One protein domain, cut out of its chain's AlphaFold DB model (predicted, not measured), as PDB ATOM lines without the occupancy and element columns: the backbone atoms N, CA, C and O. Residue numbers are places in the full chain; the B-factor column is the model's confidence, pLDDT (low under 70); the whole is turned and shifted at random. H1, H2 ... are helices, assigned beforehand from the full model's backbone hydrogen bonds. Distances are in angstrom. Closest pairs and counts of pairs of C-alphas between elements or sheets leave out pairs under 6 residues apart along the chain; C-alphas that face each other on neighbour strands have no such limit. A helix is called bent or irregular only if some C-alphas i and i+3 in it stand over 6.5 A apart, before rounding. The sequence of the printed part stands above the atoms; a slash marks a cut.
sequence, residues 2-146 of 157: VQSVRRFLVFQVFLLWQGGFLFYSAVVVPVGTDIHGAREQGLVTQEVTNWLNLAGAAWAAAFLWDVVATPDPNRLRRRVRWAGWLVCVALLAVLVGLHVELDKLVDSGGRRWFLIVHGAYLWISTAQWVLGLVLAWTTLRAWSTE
ATOM      1  N   VAL A   2     136.428 138.504  85.259       82.38
ATOM      2  CA  VAL A   2     135.351 139.350  85.833       82.38
ATOM      3  C   VAL A   2     133.940 138.763  85.646       82.38
ATOM      4  O   VAL A   2     133.150 138.751  86.584       82.38
ATOM      5  N   GLN A   3     133.636 138.198  84.471       88.06
ATOM      6  CA  GLN A   3     132.337 137.560  84.210       88.06
ATOM      7  C   GLN A   3     132.068 136.361  85.134       88.06
ATOM      8  O   GLN A   3     131.001 136.289  85.735       88.06
ATOM      9  N   SER A   4     133.030 135.447  85.290       91.38
ATOM     10  CA  SER A   4     132.876 134.259  86.141       91.38
ATOM     11  C   SER A   4     132.682 134.627  87.611       91.38
ATOM     12  O   SER A   4     131.826 134.043  88.268       91.38
ATOM     13  N   VAL A   5     133.417 135.631  88.104       94.44
ATOM     14  CA  VAL A   5     133.267 136.142  89.478       94.44
ATOM     15  C   VAL A   5     131.870 136.719  89.692       94.44
ATOM     16  O   VAL A   5     131.198 136.338  90.645       94.44
ATOM     17  N   ARG A   6     131.383 137.570  88.780       94.75
ATOM     18  CA  ARG A   6     130.019 138.119  88.852       94.75
ATOM     19  C   ARG A   6     128.971 137.004  88.879       94.75
ATOM     20  O   ARG A   6     128.119 136.997  89.760       94.75
ATOM     21  N   ARG A   7     129.050 136.043  87.948       95.38
ATOM     22  CA  ARG A   7     128.112 134.905  87.872       95.38
ATOM     23  C   ARG A   7     128.106 134.090  89.168       95.38
ATOM     24  O   ARG A   7     127.038 133.745  89.665       95.38
ATOM     25  N   PHE A   8     129.290 133.826  89.722       96.62
ATOM     26  CA  PHE A   8     129.446 133.135  90.999       96.62
ATOM     27  C   PHE A   8     128.788 133.911  92.144       96.62
ATOM     28  O   PHE A   8     127.958 133.347  92.846       96.62
ATOM     29  N   LEU A   9     129.081 135.207  92.289       97.25
ATOM     30  CA  LEU A   9     128.501 136.047  93.343       97.25
ATOM     31  C   LEU A   9     126.972 136.126  93.250       97.25
ATOM     32  O   LEU A   9     126.291 135.949  94.255       97.25
ATOM     33  N   VAL A  10     126.423 136.320  92.046       97.56
ATOM     34  CA  VAL A  10     124.968 136.347  91.815       97.56
ATOM     35  C   VAL A  10     124.318 135.045  92.286       97.56
ATOM     36  O   VAL A  10     123.298 135.089  92.972       97.56
ATOM     37  N   PHE A  11     124.921 133.893  91.970       97.25
ATOM     38  CA  PHE A  11     124.415 132.600  92.434       97.25
ATOM     39  C   PHE A  11     124.587 132.389  93.935       97.25
ATOM     40  O   PHE A  11     123.678 131.857  94.558       97.25
ATOM     41  N   GLN A  12     125.701 132.808  94.535       98.25
ATOM     42  CA  GLN A  12     125.909 132.670  95.981       98.25
ATOM     43  C   GLN A  12     124.849 133.440  96.772       98.25
ATOM     44  O   GLN A  12     124.214 132.880  97.663       98.25
ATOM     45  N   VAL A  13     124.595 134.698  96.402       97.94
ATOM     46  CA  VAL A  13     123.578 135.515  97.080       97.94
ATOM     47  C   VAL A  13     122.168 134.976  96.807       97.94
ATOM     48  O   VAL A  13     121.342 134.937  97.716       97.94
ATOM     49  N   PHE A  14     121.903 134.482  95.591       98.31
ATOM     50  CA  PHE A  14     120.651 133.787  95.278       98.31
ATOM     51  C   PHE A  14     120.442 132.548  96.152       98.31
ATOM     52  O   PHE A  14     119.373 132.396  96.728       98.31
ATOM     53  N   LEU A  15     121.442 131.673  96.280       98.00
ATOM     54  CA  LEU A  15     121.344 130.450  97.080       98.00
ATOM     55  C   LEU A  15     121.183 130.754  98.568       98.00
ATOM     56  O   LEU A  15     120.397 130.084  99.234       98.00
ATOM     57  N   LEU A  16     121.871 131.780  99.074       98.06
ATOM     58  CA  LEU A  16     121.702 132.244 100.448       98.06
ATOM     59  C   LEU A  16     120.252 132.669 100.710       98.06
ATOM     60  O   LEU A  16     119.646 132.206 101.672       98.06
ATOM     61  N   TRP A  17     119.681 133.509  99.845       98.31
ATOM     62  CA  TRP A  17     118.305 133.984 100.001       98.31
ATOM     63  C   TRP A  17     117.264 132.880  99.741       98.31
ATOM     64  O   TRP A  17     116.455 132.566 100.612       98.31
ATOM     65  N   GLN A  18     117.302 132.253  98.563       97.62
ATOM     66  CA  GLN A  18     116.335 131.249  98.106       97.62
ATOM     67  C   GLN A  18     116.391 129.974  98.960       97.62
ATOM     68  O   GLN A  18     115.352 129.420  99.331       97.62
ATOM     69  N   GLY A  19     117.607 129.502  99.246       97.50
ATOM     70  CA  GLY A  19     117.863 128.319 100.062       97.50
ATOM     71  C   GLY A  19     117.632 128.590 101.542       97.50
ATOM     72  O   GLY A  19     117.004 127.769 102.203       97.50
ATOM     73  N   GLY A  20     118.049 129.757 102.043       97.44
ATOM     74  CA  GLY A  20     117.772 130.189 103.412       97.44
ATOM     75  C   GLY A  20     116.273 130.257 103.698       97.44
ATOM     76  O   GLY A  20     115.821 129.681 104.685       97.44
ATOM     77  N   PHE A  21     115.487 130.860 102.800       96.88
ATOM     78  CA  PHE A  21     114.028 130.894 102.923       96.88
ATOM     79  C   PHE A  21     113.417 129.486 102.946       96.88
ATOM     80  O   PHE A  21     112.617 129.175 103.831       96.88
ATOM     81  N   LEU A  22     113.798 128.621 101.997       97.62
ATOM     82  CA  LEU A  22     113.252 127.265 101.904       97.62
ATOM     83  C   LEU A  22     113.601 126.436 103.144       97.62
ATOM     84  O   LEU A  22     112.721 125.827 103.743       97.62
ATOM     85  N   PHE A  23     114.872 126.428 103.545       98.19
ATOM     86  CA  PHE A  23     115.326 125.682 104.714       98.19
ATOM     87  C   PHE A  23     114.657 126.187 105.994       98.19
ATOM     88  O   PHE A  23     114.166 125.392 106.795       98.19
ATOM     89  N   TYR A  24     114.583 127.507 106.166       97.12
ATOM     90  CA  TYR A  24     113.971 128.089 107.349       97.12
ATOM     91  C   TYR A  24     112.484 127.731 107.450       97.12
ATOM     92  O   TYR A  24     112.039 127.203 108.466       97.12
ATOM     93  N   SER A  25     111.724 127.961 106.380       95.31
ATOM     94  CA  SER A  25     110.276 127.721 106.369       95.31
ATOM     95  C   SER A  25     109.906 126.238 106.454       95.31
ATOM     96  O   SER A  25     108.959 125.895 107.156       95.31
ATOM     97  N   ALA A  26     110.637 125.357 105.767       96.62
ATOM     98  CA  ALA A  26     110.296 123.937 105.692       96.62
ATOM     99  C   ALA A  26     110.847 123.106 106.859       96.62
ATOM    100  O   ALA A  26     110.292 122.053 107.159       96.62
ATOM    101  N   VAL A  27     111.942 123.544 107.490       98.25
ATOM    102  CA  VAL A  27     112.640 122.762 108.523       98.25
ATOM    103  C   VAL A  27     112.681 123.507 109.850       98.25
ATOM    104  O   VAL A  27     112.207 122.983 110.855       98.25
ATOM    105  N   VAL A  28     113.219 124.728 109.870       97.88
ATOM    106  CA  VAL A  28     113.469 125.446 111.131       97.88
ATOM    107  C   VAL A  28     112.169 125.850 111.820       97.88
ATOM    108  O   VAL A  28     112.046 125.653 113.024       97.88
ATOM    109  N   VAL A  29     111.186 126.373 111.081       96.69
ATOM    110  CA  VAL A  29     109.904 126.801 111.663       96.69
ATOM    111  C   VAL A  29     109.131 125.632 112.283       96.69
ATOM    112  O   VAL A  29     108.750 125.769 113.447       96.69
ATOM    113  N   PRO A  30     108.914 124.487 111.599       97.31
ATOM    114  CA  PRO A  30     108.245 123.341 112.214       97.31
ATOM    115  C   PRO A  30     108.994 122.811 113.440       97.31
ATOM    116  O   PRO A  30     108.417 122.745 114.520       97.31
ATOM    117  N   VAL A  31     110.297 122.536 113.305       98.31
ATOM    118  CA  VAL A  31     111.113 121.991 114.404       98.31
ATOM    119  C   VAL A  31     111.142 122.945 115.599       98.31
ATOM    120  O   VAL A  31     110.970 122.523 116.739       98.31
ATOM    121  N   GLY A  32     111.328 124.242 115.357       97.19
ATOM    122  CA  GLY A  32     111.336 125.248 116.414       97.19
ATOM    123  C   GLY A  32     109.972 125.416 117.082       97.19
ATOM    124  O   GLY A  32     109.910 125.590 118.297       97.19
ATOM    125  N   THR A  33     108.876 125.286 116.327       96.44
ATOM    126  CA  THR A  33     107.512 125.302 116.881       96.44
ATOM    127  C   THR A  33     107.272 124.102 117.793       96.44
ATOM    128  O   THR A  33     106.695 124.274 118.865       96.44
ATOM    129  N   ASP A  34     107.745 122.916 117.405       97.50
ATOM    130  CA  ASP A  34     107.607 121.693 118.202       97.50
ATOM    131  C   ASP A  34     108.419 121.752 119.508       97.50
ATOM    132  O   ASP A  34     107.983 121.228 120.532       97.50
ATOM    133  N   ILE A  35     109.588 122.406 119.493       97.81
ATOM    134  CA  ILE A  35     110.480 122.513 120.660       97.81
ATOM    135  C   ILE A  35     110.071 123.657 121.596       97.81
ATOM    136  O   ILE A  35     110.055 123.479 122.815       97.81
ATOM    137  N   HIS A  36     109.799 124.844 121.051       94.69
ATOM    138  CA  HIS A  36     109.640 126.076 121.833       94.69
ATOM    139  C   HIS A  36     108.190 126.546 121.953       94.69
ATOM    140  O   HIS A  36     107.903 127.386 122.798       94.69
ATOM    141  N   GLY A  37     107.279 126.010 121.140       94.25
ATOM    142  CA  GLY A  37     105.927 126.528 120.994       94.25
ATOM    143  C   GLY A  37     105.824 127.623 119.927       94.25
ATOM    144  O   GLY A  37     106.799 128.249 119.509       94.25
ATOM    145  N   ALA A  38     104.597 127.854 119.457       89.25
ATOM    146  CA  ALA A  38     104.335 128.736 118.320       89.25
ATOM    147  C   ALA A  38     104.639 130.220 118.596       89.25
ATOM    148  O   ALA A  38     104.953 130.962 117.666       89.25
ATOM    149  N   ARG A  39     104.532 130.674 119.852       88.81
ATOM    150  CA  ARG A  39     104.744 132.085 120.208       88.81
ATOM    151  C   ARG A  39     106.230 132.433 120.159       88.81
ATOM    152  O   ARG A  39     106.611 133.379 119.478       88.81
ATOM    153  N   GLU A  40     107.054 131.653 120.842       92.94
ATOM    154  CA  GLU A  40     108.503 131.818 120.937       92.94
ATOM    155  C   GLU A  40     109.151 131.652 119.559       92.94
ATOM    156  O   GLU A  40     109.945 132.496 119.140       92.94
ATOM    157  N   GLN A  41     108.737 130.633 118.799       95.06
ATOM    158  CA  GLN A  41     109.190 130.457 117.419       95.06
ATOM    159  C   GLN A  41     108.745 131.607 116.501       95.06
ATOM    160  O   GLN A  41     109.454 131.959 115.552       95.06
ATOM    161  N   GLY A  42     107.591 132.219 116.775       90.62
ATOM    162  CA  GLY A  42     107.125 133.422 116.088       90.62
ATOM    163  C   GLY A  42     108.088 134.599 116.254       90.62
ATOM    164  O   GLY A  42     108.427 135.236 115.260       90.62
ATOM    165  N   LEU A  43     108.602 134.825 117.467       91.06
ATOM    166  CA  LEU A  43     109.593 135.876 117.751       91.06
ATOM    167  C   LEU A  43     110.927 135.614 117.035       91.06
ATOM    168  O   LEU A  43     111.502 136.516 116.434       91.06
ATOM    169  N   VAL A  44     111.394 134.362 117.020       94.50
ATOM    170  CA  VAL A  44     112.590 133.984 116.242       94.50
ATOM    171  C   VAL A  44     112.359 134.226 114.748       94.50
ATOM    172  O   VAL A  44     113.221 134.757 114.051       94.50
ATOM    173  N   THR A  45     111.173 133.880 114.251       92.62
ATOM    174  CA  THR A  45     110.793 134.089 112.847       92.62
ATOM    175  C   THR A  45     110.718 135.559 112.482       92.62
ATOM    176  O   THR A  45     111.087 135.905 111.358       92.62
ATOM    177  N   GLN A  46     110.306 136.417 113.412       90.88
ATOM    178  CA  GLN A  46     110.329 137.859 113.223       90.88
ATOM    179  C   GLN A  46     111.758 138.343 112.937       90.88
ATOM    180  O   GLN A  46     112.021 138.921 111.883       90.88
ATOM    181  N   GLU A  47     112.716 137.974 113.789       94.06
ATOM    182  CA  GLU A  47     114.120 138.358 113.615       94.06
ATOM    183  C   GLU A  47     114.760 137.760 112.358       94.06
ATOM    184  O   GLU A  47     115.440 138.450 111.594       94.06
ATOM    185  N   VAL A  48     114.520 136.479 112.079       95.25
ATOM    186  CA  VAL A  48     115.074 135.828 110.882       95.25
ATOM    187  C   VAL A  48     114.511 136.441 109.600       95.25
ATOM    188  O   VAL A  48     115.222 136.549 108.599       95.25
ATOM    189  N   THR A  49     113.262 136.903 109.620       92.62
ATOM    190  CA  THR A  49     112.639 137.555 108.466       92.62
ATOM    191  C   THR A  49     113.361 138.846 108.075       92.62
ATOM    192  O   THR A  49     113.533 139.095 106.880       92.62
ATOM    193  N   ASN A  50     113.876 139.619 109.037       92.88
ATOM    194  CA  ASN A  50     114.708 140.792 108.746       92.88
ATOM    195  C   ASN A  50     115.961 140.411 107.942       92.88
ATOM    196  O   ASN A  50     116.268 141.031 106.918       92.88
ATOM    197  N   TRP A  51     116.640 139.334 108.342       96.62
ATOM    198  CA  TRP A  51     117.808 138.814 107.628       96.62
ATOM    199  C   TRP A  51     117.461 138.235 106.256       96.62
ATOM    200  O   TRP A  51     118.204 138.451 105.297       96.62
ATOM    201  N   LEU A  52     116.325 137.546 106.123       95.12
ATOM    202  CA  LEU A  52     115.851 137.034 104.835       95.12
ATOM    203  C   LEU A  52     115.493 138.172 103.869       95.12
ATOM    204  O   LEU A  52     115.855 138.101 102.694       95.12
ATOM    205  N   ASN A  53     114.852 139.241 104.346       94.25
ATOM    206  CA  ASN A  53     114.562 140.429 103.542       94.25
ATOM    207  C   ASN A  53     115.848 141.142 103.110       94.25
ATOM    208  O   ASN A  53     115.974 141.525 101.944       94.25
ATOM    209  N   LEU A  54     116.835 141.259 104.005       96.44
ATOM    210  CA  LEU A  54     118.150 141.812 103.674       96.44
ATOM    211  C   LEU A  54     118.878 140.962 102.621       96.44
ATOM    212  O   LEU A  54     119.401 141.505 101.646       96.44
ATOM    213  N   ALA A  55     118.873 139.635 102.771       97.38
ATOM    214  CA  ALA A  55     119.428 138.720 101.775       97.38
ATOM    215  C   ALA A  55     118.694 138.838 100.427       97.38
ATOM    216  O   ALA A  55     119.333 138.838  99.374       97.38
ATOM    217  N   GLY A  56     117.369 139.018 100.448       97.00
ATOM    218  CA  GLY A  56     116.554 139.269  99.258       97.00
ATOM    219  C   GLY A  56     116.903 140.587  98.567       97.00
ATOM    220  O   GLY A  56     117.031 140.624  97.343       97.00
ATOM    221  N   ALA A  57     117.140 141.654  99.334       97.88
ATOM    222  CA  ALA A  57     117.607 142.937  98.809       97.88
ATOM    223  C   ALA A  57     119.006 142.817  98.182       97.88
ATOM    224  O   ALA A  57     119.234 143.300  97.069       97.88
ATOM    225  N   ALA A  58     119.926 142.121  98.857       98.31
ATOM    226  CA  ALA A  58     121.263 141.847  98.339       98.31
ATOM    227  C   ALA A  58     121.201 141.043  97.031       98.31
ATOM    228  O   ALA A  58     121.896 141.370  96.065       98.31
ATOM    229  N   TRP A  59     120.329 140.031  96.965       98.19
ATOM    230  CA  TRP A  59     120.096 139.265  95.745       98.19
ATOM    231  C   TRP A  59     119.531 140.146  94.628       98.19
ATOM    232  O   TRP A  59     120.053 140.114  93.514       98.19
ATOM    233  N   ALA A  60     118.523 140.974  94.909       98.06
ATOM    234  CA  ALA A  60     117.931 141.868  93.917       98.06
ATOM    235  C   ALA A  60     118.959 142.862  93.347       98.06
ATOM    236  O   ALA A  60     118.953 143.124  92.140       98.06
ATOM    237  N   ALA A  61     119.874 143.377  94.175       98.38
ATOM    238  CA  ALA A  61     120.967 144.243  93.735       98.38
ATOM    239  C   ALA A  61     121.990 143.491  92.863       98.38
ATOM    240  O   ALA A  61     122.349 143.962  91.779       98.38
ATOM    241  N   ALA A  62     122.419 142.297  93.285       97.88
ATOM    242  CA  ALA A  62     123.321 141.455  92.499       97.88
ATOM    243  C   ALA A  62     122.692 141.048  91.153       97.88
ATOM    244  O   ALA A  62     123.353 141.068  90.114       97.88
ATOM    245  N   PHE A  63     121.397 140.734  91.150       97.69
ATOM    246  CA  PHE A  63     120.655 140.391  89.944       97.69
ATOM    247  C   PHE A  63     120.534 141.579  88.987       97.69
ATOM    248  O   PHE A  63     120.742 141.408  87.787       97.69
ATOM    249  N   LEU A  64     120.261 142.789  89.494       97.81
ATOM    250  CA  LEU A  64     120.262 144.007  88.679       97.81
ATOM    251  C   LEU A  64     121.616 144.206  87.993       97.81
ATOM    252  O   LEU A  64     121.667 144.458  86.788       97.81
ATOM    253  N   TRP A  65     122.711 144.040  88.743       97.31
ATOM    254  CA  TRP A  65     124.056 144.101  88.178       97.31
ATOM    255  C   TRP A  65     124.240 143.072  87.054       97.31
ATOM    256  O   TRP A  65     124.766 143.414  85.991       97.31
ATOM    257  N   ASP A  66     123.753 141.839  87.224       96.38
ATOM    258  CA  ASP A  66     123.817 140.831  86.164       96.38
ATOM    259  C   ASP A  66     123.006 141.223  84.921       96.38
ATOM    260  O   ASP A  66     123.516 141.136  83.804       96.38
ATOM    261  N   VAL A  67     121.768 141.689  85.106       95.25
ATOM    262  CA  VAL A  67     120.871 142.095  84.012       95.25
ATOM    263  C   VAL A  67     121.447 143.262  83.208       95.25
ATOM    264  O   VAL A  67     121.318 143.278  81.984       95.25
ATOM    265  N   VAL A  68     122.091 144.223  83.874       95.81
ATOM    266  CA  VAL A  68     122.745 145.364  83.214       95.81
ATOM    267  C   VAL A  68     124.014 144.925  82.482       95.81
ATOM    268  O   VAL A  68     124.244 145.353  81.352       95.81
ATOM    269  N   ALA A  69     124.828 144.062  83.094       93.69
ATOM    270  CA  ALA A  69     126.132 143.679  82.554       93.69
ATOM    271  C   ALA A  69     126.103 142.497  81.562       93.69
ATOM    272  O   ALA A  69     127.140 142.200  80.973       93.69
ATOM    273  N   THR A  70     124.964 141.820  81.362       91.44
ATOM    274  CA  THR A  70     124.807 140.732  80.376       91.44
ATOM    275  C   THR A  70     124.037 141.205  79.142       91.44
ATOM    276  O   THR A  70     122.820 141.410  79.211       91.44
ATOM    277  N   PRO A  71     124.709 141.340  77.985       85.12
ATOM    278  CA  PRO A  71     124.042 141.515  76.705       85.12
ATOM    279  C   PRO A  71     123.234 140.262  76.363       85.12
ATOM    280  O   PRO A  71     123.773 139.165  76.249       85.12
ATOM    281  N   ASP A  72     121.928 140.422  76.169       88.19
ATOM    282  CA  ASP A  72     121.046 139.318  75.798       88.19
ATOM    283  C   ASP A  72     120.421 139.578  74.415       88.19
ATOM    284  O   ASP A  72     119.599 140.494  74.286       88.19
ATOM    285  N   PRO A  73     120.782 138.798  73.373       88.38
ATOM    286  CA  PRO A  73     120.208 138.960  72.038       88.38
ATOM    287  C   PRO A  73     118.713 138.608  72.000       88.38
ATOM    288  O   PRO A  73     117.979 139.097  71.137       88.38
ATOM    289  N   ASN A  74     118.223 137.800  72.947       93.50
ATOM    290  CA  ASN A  74     116.810 137.467  73.041       93.50
ATOM    291  C   ASN A  74     116.048 138.572  73.794       93.50
ATOM    292  O   ASN A  74     116.033 138.638  75.026       93.50
ATOM    293  N   ARG A  75     115.351 139.430  73.036       93.19
ATOM    294  CA  ARG A  75     114.568 140.556  73.580       93.19
ATOM    295  C   ARG A  75     113.491 140.122  74.576       93.19
ATOM    296  O   ARG A  75     113.247 140.851  75.535       93.19
ATOM    297  N   LEU A  76     112.851 138.969  74.366       94.56
ATOM    298  CA  LEU A  76     111.820 138.465  75.276       94.56
ATOM    299  C   LEU A  76     112.437 138.074  76.621       94.56
ATOM    300  O   LEU A  76     111.969 138.532  77.657       94.56
ATOM    301  N   ARG A  77     113.532 137.307  76.606       94.69
ATOM    302  CA  ARG A  77     114.254 136.915  77.824       94.69
ATOM    303  C   ARG A  77     114.763 138.133  78.590       94.69
ATOM    304  O   ARG A  77     114.554 138.220  79.796       94.69
ATOM    305  N   ARG A  78     115.320 139.125  77.890       94.50
ATOM    306  CA  ARG A  78     115.722 140.404  78.493       94.50
ATOM    307  C   ARG A  78     114.547 141.123  79.164       94.50
ATOM    308  O   ARG A  78     114.688 141.571  80.297       94.50
ATOM    309  N   ARG A  79     113.387 141.211  78.498       96.19
ATOM    310  CA  ARG A  79     112.168 141.816  79.071       96.19
ATOM    311  C   ARG A  79     111.677 141.061  80.300       96.19
ATOM    312  O   ARG A  79     111.379 141.704  81.296       96.19
ATOM    313  N   VAL A  80     111.642 139.728  80.252       96.88
ATOM    314  CA  VAL A  80     111.252 138.884  81.394       96.88
ATOM    315  C   VAL A  80     112.173 139.122  82.587       96.88
ATOM    316  O   VAL A  80     111.685 139.271  83.701       96.88
ATOM    317  N   ARG A  81     113.488 139.229  82.369       97.19
ATOM    318  CA  ARG A  81     114.452 139.495  83.445       97.19
ATOM    319  C   ARG A  81     114.265 140.876  84.077       97.19
ATOM    320  O   ARG A  81     114.252 140.973  85.297       97.19
ATOM    321  N   TRP A  82     114.064 141.921  83.270       98.00
ATOM    322  CA  TRP A  82     113.784 143.272  83.775       98.00
ATOM    323  C   TRP A  82     112.440 143.367  84.498       98.00
ATOM    324  O   TRP A  82     112.373 143.895  85.604       98.00
ATOM    325  N   ALA A  83     111.375 142.845  83.887       97.88
ATOM    326  CA  ALA A  83     110.039 142.867  84.469       97.88
ATOM    327  C   ALA A  83     109.988 142.038  85.755       97.88
ATOM    328  O   ALA A  83     109.485 142.514  86.766       97.88
ATOM    329  N   GLY A  84     110.559 140.833  85.750       97.81
ATOM    330  CA  GLY A  84     110.620 139.997  86.940       97.81
ATOM    331  C   GLY A  84     111.473 140.618  88.044       97.81
ATOM    332  O   GLY A  84     111.077 140.548  89.199       97.81
ATOM    333  N   TRP A  85     112.573 141.306  87.716       98.12
ATOM    334  CA  TRP A  85     113.328 142.071  88.711       98.12
ATOM    335  C   TRP A  85     112.484 143.189  89.345       98.12
ATOM    336  O   TRP A  85     112.420 143.274  90.569       98.12
ATOM    337  N   LEU A  86     111.781 143.994  88.535       98.31
ATOM    338  CA  LEU A  86     110.883 145.044  89.037       98.31
ATOM    339  C   LEU A  86     109.793 144.468  89.945       98.31
ATOM    340  O   LEU A  86     109.535 145.008  91.020       98.31
ATOM    341  N   VAL A  87     109.185 143.353  89.534       98.31
ATOM    342  CA  VAL A  87     108.185 142.653  90.344       98.31
ATOM    343  C   VAL A  87     108.810 142.150  91.647       98.31
ATOM    344  O   VAL A  87     108.241 142.390  92.702       98.31
ATOM    345  N   CYS A  88     109.993 141.531  91.627       97.38
ATOM    346  CA  CYS A  88     110.679 141.084  92.843       97.38
ATOM    347  C   CYS A  88     110.954 142.224  93.829       97.38
ATOM    348  O   CYS A  88     110.756 142.029  95.027       97.38
ATOM    349  N   VAL A  89     111.382 143.396  93.344       98.19
ATOM    350  CA  VAL A  89     111.606 144.588  94.180       98.19
ATOM    351  C   VAL A  89     110.289 145.102  94.761       98.19
ATOM    352  O   VAL A  89     110.223 145.399  95.952       98.19
ATOM    353  N   ALA A  90     109.228 145.163  93.952       98.38
ATOM    354  CA  ALA A  90     107.909 145.574  94.422       98.38
ATOM    355  C   ALA A  90     107.359 144.616  95.494       98.38
ATOM    356  O   ALA A  90     106.904 145.067  96.541       98.38
ATOM    357  N   LEU A  91     107.458 143.298  95.273       97.56
ATOM    358  CA  LEU A  91     107.048 142.291  96.255       97.56
ATOM    359  C   LEU A  91     107.884 142.383  97.537       97.56
ATOM    360  O   LEU A  91     107.318 142.290  98.619       97.56
ATOM    361  N   LEU A  92     109.195 142.629  97.435       96.81
ATOM    362  CA  LEU A  92     110.055 142.819  98.605       96.81
ATOM    363  C   LEU A  92     109.615 144.030  99.438       96.81
ATOM    364  O   LEU A  92     109.503 143.927 100.655       96.81
ATOM    365  N   ALA A  93     109.317 145.161  98.793       97.62
ATOM    366  CA  ALA A  93     108.824 146.352  99.485       97.62
ATOM    367  C   ALA A  93     107.479 146.090 100.188       97.62
ATOM    368  O   ALA A  93     107.290 146.495 101.335       97.62
ATOM    369  N   VAL A  94     106.569 145.366  99.527       97.31
ATOM    370  CA  VAL A  94     105.297 144.940 100.129       97.31
ATOM    371  C   VAL A  94     105.537 144.028 101.332       97.31
ATOM    372  O   VAL A  94     104.915 144.239 102.369       97.31
ATOM    373  N   LEU A  95     106.450 143.058 101.241       95.50
ATOM    374  CA  LEU A  95     106.774 142.153 102.349       95.50
ATOM    375  C   LEU A  95     107.348 142.893 103.554       95.50
ATOM    376  O   LEU A  95     106.919 142.624 104.671       95.50
ATOM    377  N   VAL A  96     108.245 143.861 103.344       95.12
ATOM    378  CA  VAL A  96     108.758 144.714 104.431       95.12
ATOM    379  C   VAL A  96     107.617 145.488 105.098       95.12
ATOM    380  O   VAL A  96     107.534 145.525 106.322       95.12
ATOM    381  N   GLY A  97     106.696 146.056 104.312       95.44
ATOM    382  CA  GLY A  97     105.521 146.744 104.853       95.44
ATOM    383  C   GLY A  97     104.591 145.819 105.645       95.44
ATOM    384  O   GLY A  97     104.169 146.161 106.748       95.44
ATOM    385  N   LEU A  98     104.306 144.625 105.115       94.19
ATOM    386  CA  LEU A  98     103.495 143.614 105.798       94.19
ATOM    387  C   LEU A  98     104.168 143.099 107.073       94.19
ATOM    388  O   LEU A  98     103.470 142.805 108.035       94.19
ATOM    389  N   HIS A  99     105.498 143.008 107.093       92.50
ATOM    390  CA  HIS A  99     106.255 142.605 108.272       92.50
ATOM    391  C   HIS A  99     106.067 143.600 109.423       92.50
ATOM    392  O   HIS A  99     105.659 143.209 110.510       92.50
ATOM    393  N   VAL A 100     106.219 144.900 109.147       92.81
ATOM    394  CA  VAL A 100     105.958 145.963 110.134       92.81
ATOM    395  C   VAL A 100     104.515 145.925 110.647       92.81
ATOM    396  O   VAL A 100     104.258 146.213 111.815       92.81
ATOM    397  N   GLU A 101     103.550 145.593 109.790       92.56
ATOM    398  CA  GLU A 101     102.150 145.478 110.206       92.56
ATOM    399  C   GLU A 101     101.891 144.235 111.068       92.56
ATOM    400  O   GLU A 101     101.137 144.308 112.038       92.56
ATOM    401  N   LEU A 102     102.538 143.107 110.757       90.94
ATOM    402  CA  LEU A 102     102.480 141.904 111.588       90.94
ATOM    403  C   LEU A 102     102.998 142.176 112.999       90.94
ATOM    404  O   LEU A 102     102.337 141.770 113.952       90.94
ATOM    405  N   ASP A 103     104.094 142.920 113.131       89.38
ATOM    406  CA  ASP A 103     104.679 143.274 114.427       89.38
ATOM    407  C   ASP A 103     103.688 144.063 115.295       89.38
ATOM    408  O   ASP A 103     103.406 143.695 116.436       89.38
ATOM    409  N   LYS A 104     103.028 145.077 114.722       90.25
ATOM    410  CA  LYS A 104     101.972 145.831 115.426       90.25
ATOM    411  C   LYS A 104     100.777 144.955 115.812       90.25
ATOM    412  O   LYS A 104     100.123 145.181 116.834       90.25
ATOM    413  N   LEU A 105     100.428 143.981 114.972       88.81
ATOM    414  CA  LEU A 105      99.309 143.071 115.225       88.81
ATOM    415  C   LEU A 105      99.617 142.056 116.329       88.81
ATOM    416  O   LEU A 105      98.696 141.660 117.050       88.81
ATOM    417  N   VAL A 106     100.886 141.676 116.492       85.75
ATOM    418  CA  VAL A 106     101.351 140.870 117.629       85.75
ATOM    419  C   VAL A 106     101.149 141.638 118.936       85.75
ATOM    420  O   VAL A 106     100.574 141.081 119.873       85.75
ATOM    421  N   ASP A 107     101.512 142.922 118.971       84.44
ATOM    422  CA  ASP A 107     101.383 143.761 120.172       84.44
ATOM    423  C   ASP A 107      99.927 144.114 120.513       84.44
ATOM    424  O   ASP A 107      99.546 144.178 121.683       84.44
ATOM    425  N   SER A 108      99.081 144.318 119.500       86.38
ATOM    426  CA  SER A 108      97.674 144.708 119.693       86.38
ATOM    427  C   SER A 108      96.718 143.542 119.990       86.38
ATOM    428  O   SER A 108      95.564 143.775 120.354       86.38
ATOM    429  N   GLY A 109      97.153 142.285 119.841       80.19
ATOM    430  CA  GLY A 109      96.354 141.091 120.162       80.19
ATOM    431  C   GLY A 109      95.243 140.746 119.152       80.19
ATOM    432  O   GLY A 109      94.393 139.888 119.414       80.19
ATOM    433  N   GLY A 110      95.232 141.382 117.977       86.88
ATOM    434  CA  GLY A 110      94.207 141.218 116.939       86.88
ATOM    435  C   GLY A 110      94.299 139.904 116.149       86.88
ATOM    436  O   GLY A 110      94.593 139.923 114.954       86.88
ATOM    437  N   ARG A 111      93.992 138.755 116.772       87.31
ATOM    438  CA  ARG A 111      94.202 137.405 116.190       87.31
ATOM    439  C   ARG A 111      93.639 137.215 114.774       87.31
ATOM    440  O   ARG A 111      94.301 136.618 113.931       87.31
ATOM    441  N   ARG A 112      92.421 137.694 114.490       91.62
ATOM    442  CA  ARG A 112      91.790 137.518 113.165       91.62
ATOM    443  C   ARG A 112      92.552 138.261 112.068       91.62
ATOM    444  O   ARG A 112      92.795 137.689 111.010       91.62
ATOM    445  N   TRP A 113      92.914 139.516 112.322       91.50
ATOM    446  CA  TRP A 113      93.656 140.329 111.360       91.50
ATOM    447  C   TRP A 113      95.079 139.825 111.184       91.50
ATOM    448  O   TRP A 113      95.529 139.708 110.048       91.50
ATOM    449  N   PHE A 114      95.723 139.406 112.276       90.00
ATOM    450  CA  PHE A 114      97.027 138.757 112.230       90.00
ATOM    451  C   PHE A 114      97.038 137.572 111.255       90.00
ATOM    452  O   PHE A 114      97.880 137.526 110.368       90.00
ATOM    453  N   LEU A 115      96.066 136.655 111.339       90.88
ATOM    454  CA  LEU A 115      96.012 135.483 110.453       90.88
ATOM    455  C   LEU A 115      95.834 135.848 108.972       90.88
ATOM    456  O   LEU A 115      96.414 135.195 108.108       90.88
ATOM    457  N   ILE A 116      95.053 136.889 108.671       94.06
ATOM    458  CA  ILE A 116      94.835 137.352 107.293       94.06
ATOM    459  C   ILE A 116      96.122 137.958 106.728       94.06
ATOM    460  O   ILE A 116      96.561 137.568 105.646       94.06
ATOM    461  N   VAL A 117      96.740 138.882 107.470       94.19
ATOM    462  CA  VAL A 117      97.986 139.545 107.059       94.19
ATOM    463  C   VAL A 117      99.119 138.524 106.949       94.19
ATOM    464  O   VAL A 117      99.864 138.536 105.971       94.19
ATOM    465  N   HIS A 118      99.198 137.577 107.886       92.69
ATOM    466  CA  HIS A 118     100.197 136.511 107.876       92.69
ATOM    467  C   HIS A 118     100.006 135.570 106.681       92.69
ATOM    468  O   HIS A 118     100.964 135.251 105.980       92.69
ATOM    469  N   GLY A 119      98.764 135.181 106.377       94.50
ATOM    470  CA  GLY A 119      98.457 134.387 105.188       94.50
ATOM    471  C   GLY A 119      98.851 135.099 103.891       94.50
ATOM    472  O   GLY A 119      99.471 134.491 103.018       94.50
ATOM    473  N   ALA A 120      98.549 136.397 103.772       96.38
ATOM    474  CA  ALA A 120      98.970 137.205 102.628       96.38
ATOM    475  C   ALA A 120     100.501 137.273 102.512       96.38
ATOM    476  O   ALA A 120     101.045 137.077 101.425       96.38
ATOM    477  N   TYR A 121     101.193 137.477 103.635       94.75
ATOM    478  CA  TYR A 121     102.651 137.485 103.710       94.75
ATOM    479  C   TYR A 121     103.260 136.178 103.173       94.75
ATOM    480  O   TYR A 121     104.169 136.214 102.339       94.75
ATOM    481  N   LEU A 122     102.731 135.021 103.588       94.62
ATOM    482  CA  LEU A 122     103.210 133.708 103.136       94.62
ATOM    483  C   LEU A 122     102.997 133.494 101.633       94.62
ATOM    484  O   LEU A 122     103.908 133.039 100.936       94.62
ATOM    485  N   TRP A 123     101.821 133.853 101.110       97.62
ATOM    486  CA  TRP A 123     101.535 133.731  99.678       97.62
ATOM    487  C   TRP A 123     102.424 134.637  98.830       97.62
ATOM    488  O   TRP A 123     102.966 134.187  97.819       97.62
ATOM    489  N   ILE A 124     102.624 135.886  99.253       97.19
ATOM    490  CA  ILE A 124     103.497 136.839  98.556       97.19
ATOM    491  C   ILE A 124     104.951 136.358  98.590       97.19
ATOM    492  O   ILE A 124     105.608 136.355  97.548       97.19
ATOM    493  N   SER A 125     105.429 135.884  99.743       95.44
ATOM    494  CA  SER A 125     106.776 135.313  99.884       95.44
ATOM    495  C   SER A 125     106.969 134.110  98.958       95.44
ATOM    496  O   SER A 125     107.972 134.012  98.254       95.44
ATOM    497  N   THR A 126     105.972 133.226  98.878       96.31
ATOM    498  CA  THR A 126     105.998 132.053  97.989       96.31
ATOM    499  C   THR A 126     106.016 132.463  96.516       96.31
ATOM    500  O   THR A 126     106.807 131.937  95.734       96.31
ATOM    501  N   ALA A 127     105.183 133.430  96.123       97.38
ATOM    502  CA  ALA A 127     105.166 133.947  94.757       97.38
ATOM    503  C   ALA A 127     106.510 134.592  94.378       97.38
ATOM    504  O   ALA A 127     107.035 134.334  93.292       97.38
ATOM    505  N   GLN A 128     107.101 135.378  95.285       97.88
ATOM    506  CA  GLN A 128     108.427 135.968  95.099       97.88
ATOM    507  C   GLN A 128     109.509 134.887  94.963       97.88
ATOM    508  O   GLN A 128     110.364 134.984  94.083       97.88
ATOM    509  N   TRP A 129     109.444 133.830  95.777       97.38
ATOM    510  CA  TRP A 129     110.360 132.692  95.717       97.38
ATOM    511  C   TRP A 129     110.268 131.949  94.372       97.38
ATOM    512  O   TRP A 129     111.292 131.688  93.734       97.38
ATOM    513  N   VAL A 130     109.057 131.671  93.875       98.00
ATOM    514  CA  VAL A 130     108.850 131.045  92.552       98.00
ATOM    515  C   VAL A 130     109.370 131.945  91.429       98.00
ATOM    516  O   VAL A 130     110.028 131.467  90.501       98.00
ATOM    517  N   LEU A 131     109.129 133.255  91.515       97.88
ATOM    518  CA  LEU A 131     109.665 134.217  90.556       97.88
ATOM    519  C   LEU A 131     111.205 134.220  90.556       97.88
ATOM    520  O   LEU A 131     111.813 134.271  89.485       97.88
ATOM    521  N   GLY A 132     111.830 134.070  91.727       97.44
ATOM    522  CA  GLY A 132     113.270 133.854  91.877       97.44
ATOM    523  C   GLY A 132     113.786 132.666  91.057       97.44
ATOM    524  O   GLY A 132     114.770 132.809  90.329       97.44
ATOM    525  N   LEU A 133     113.080 131.526  91.067       97.94
ATOM    526  CA  LEU A 133     113.434 130.360  90.240       97.94
ATOM    527  C   LEU A 133     113.354 130.655  88.738       97.94
ATOM    528  O   LEU A 133     114.258 130.290  87.980       97.94
ATOM    529  N   VAL A 134     112.291 131.331  88.295       97.69
ATOM    530  CA  VAL A 134     112.121 131.718  86.882       97.69
ATOM    531  C   VAL A 134     113.259 132.645  86.440       97.69
ATOM    532  O   VAL A 134     113.829 132.488  85.353       97.69
ATOM    533  N   LEU A 135     113.638 133.596  87.293       97.50
ATOM    534  CA  LEU A 135     114.736 134.524  87.035       97.50
ATOM    535  C   LEU A 135     116.103 133.834  87.035       97.50
ATOM    536  O   LEU A 135     116.930 134.130  86.167       97.50
ATOM    537  N   ALA A 136     116.331 132.868  87.925       97.12
ATOM    538  CA  ALA A 136     117.534 132.042  87.911       97.12
ATOM    539  C   ALA A 136     117.635 131.224  86.614       97.12
ATOM    540  O   ALA A 136     118.661 131.263  85.930       97.12
ATOM    541  N   TRP A 137     116.548 130.563  86.203       97.38
ATOM    542  CA  TRP A 137     116.501 129.783  84.964       97.38
ATOM    543  C   TRP A 137     116.780 130.632  83.718       97.38
ATOM    544  O   TRP A 137     117.607 130.276  82.874       97.38
ATOM    545  N   THR A 138     116.120 131.785  83.600       96.19
ATOM    546  CA  THR A 138     116.339 132.700  82.469       96.19
ATOM    547  C   THR A 138     117.754 133.276  82.458       96.19
ATOM    548  O   THR A 138     118.322 133.465  81.382       96.19
ATOM    549  N   THR A 139     118.355 133.490  83.627       95.31
ATOM    550  CA  THR A 139     119.741 133.954  83.764       95.31
ATOM    551  C   THR A 139     120.740 132.888  83.320       95.31
ATOM    552  O   THR A 139     121.610 133.184  82.501       95.31
ATOM    553  N   LEU A 140     120.553 131.626  83.720       95.44
ATOM    554  CA  LEU A 140     121.363 130.506  83.223       95.44
ATOM    555  C   LEU A 140     121.302 130.387  81.692       95.44
ATOM    556  O   LEU A 140     122.331 130.229  81.033       95.44
ATOM    557  N   ARG A 141     120.106 130.534  81.108       93.81
ATOM    558  CA  ARG A 141     119.900 130.526  79.647       93.81
ATOM    559  C   ARG A 141     120.554 131.720  78.938       93.81
ATOM    560  O   ARG A 141     120.927 131.595  77.773       93.81
ATOM    561  N   ALA A 142     120.662 132.876  79.592       92.12
ATOM    562  CA  ALA A 142     121.367 134.035  79.045       92.12
ATOM    563  C   ALA A 142     122.888 133.810  79.051       92.12
ATOM    564  O   ALA A 142     123.566 134.049  78.050       92.12
ATOM    565  N   TRP A 143     123.421 133.250  80.135       92.81
ATOM    566  CA  TRP A 143     124.847 132.939  80.246       92.81
ATOM    567  C   TRP A 143     125.297 131.824  79.298       92.81
ATOM    568  O   TRP A 143     126.420 131.872  78.791       92.81
ATOM    569  N   SER A 144     124.434 130.844  79.003       88.38
ATOM    570  CA  SER A 144     124.757 129.789  78.035       88.38
ATOM    571  C   SER A 144     124.921 130.336  76.614       88.38
ATOM    572  O   SER A 144     125.773 129.852  75.878       88.38
ATOM    573  N   THR A 145     124.163 131.373  76.231       83.12
ATOM    574  CA  THR A 145     124.302 132.007  74.906       83.12
ATOM    575  C   THR A 145     125.580 132.833  74.759       83.12
ATOM    576  O   THR A 145     126.107 132.923  73.656       83.12
ATOM    577  N   GLU A 146     126.118 133.383  75.852       75.62
ATOM    578  CA  GLU A 146     127.427 134.062  75.852       75.62
ATOM    579  C   GLU A 146     128.604 133.076  75.762       75.62
ATOM    580  O   GLU A 146     129.703 133.460  75.374       75.62
TER     581      GLU A 146
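What this domain is: This is residues 2 to 146 of the 157 residues of an uncharacterized protein of Fimbriiglobus ruber (UniProt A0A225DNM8). Four long helices run side by side along a rod, as an up-and-down bundle, each against the one before it in the chain: H1a, H2, H3 and H4. Tight turns join H1 to H2 and H3 to H4 at one end of the rod, and H2 to H3 at the other end, where residues 2 and 146 also lie; the row of contacts runs H1 to H2 to H3 to H4, and H4 comes close to H1a again. H1 bends late, and its short second arm H1b, farthest from the mean of the C-alphas, continues beside the beginning of H2. The printed part has 145 residues with four named helices, in the order H1, H2, H3, H4, and no named strand, class all helix. It is only just compact, close to loose, with a radius of gyration of the C-alphas of 17.2 A, and spans 53 by 26 by 18 A.

Where its parts are: H1, residues 2 to 36, was assigned as one helix by its hydrogen bonds but is bent: C-alphas 26 and 29 are 6.6 A apart. Its arm H1a, residues 2 to 26, begins with C-alpha 2 at (135.351, 139.350, 85.833) and is 35.5 A long. Its arm H1b covers residues 29 to 36. H2, residues 38 to 69, is 44.5 A long, with a kink of 31 degrees near residue 45. H3, residues 75 to 108, is 49.3 A long and begins with C-alpha 75 at (114.568, 140.556, 73.580). H4, residues 111 to 146, is 52.4 A long and ends with C-alpha 146 at (127.427, 134.062, 75.852).

How they stand to each other: H1a and H1b stand at a steep tilt of 49 degrees. H1a touches residues 52 to 66 of H2 alone, closest at the C-alphas of Trp 17 and Ala 55, 5.2 A apart, at a shallow tilt of 22 degrees, opposite ways. H1b touches residues 40 to 45 of H2 alone and forms a helical hairpin with it, closest at the C-alphas of Thr 33 and Gln 41, 5.4 A. H2 and H3 are a helical hairpin at a shallow tilt of 23 degrees, closest at the C-alphas of Ala 60 and Val 89, 6.9 A. H3 and H4 are another, also at 23 degrees, closest at the C-alphas of Leu 105 and Phe 114, 5.7 A. H1a and H4 are close but not clearly touching, with the C-alphas of Gln 18 and Trp 129 6.6 A apart. H2 and H4 are near each other, while H1a and H3 are apart. In H1a, H1b and H3 every O i to N i+4 pair is within hydrogen-bond range; in H2 27 of 28 are, and in H4 31 of 32.

The domain as a whole: The two C-alphas farthest apart, of Gly 109 and Glu 146, are 54.6 A apart. The printed part has no cut, and its three links are tight. Its mean pLDDT is 94.6, and no printed residue is under 70.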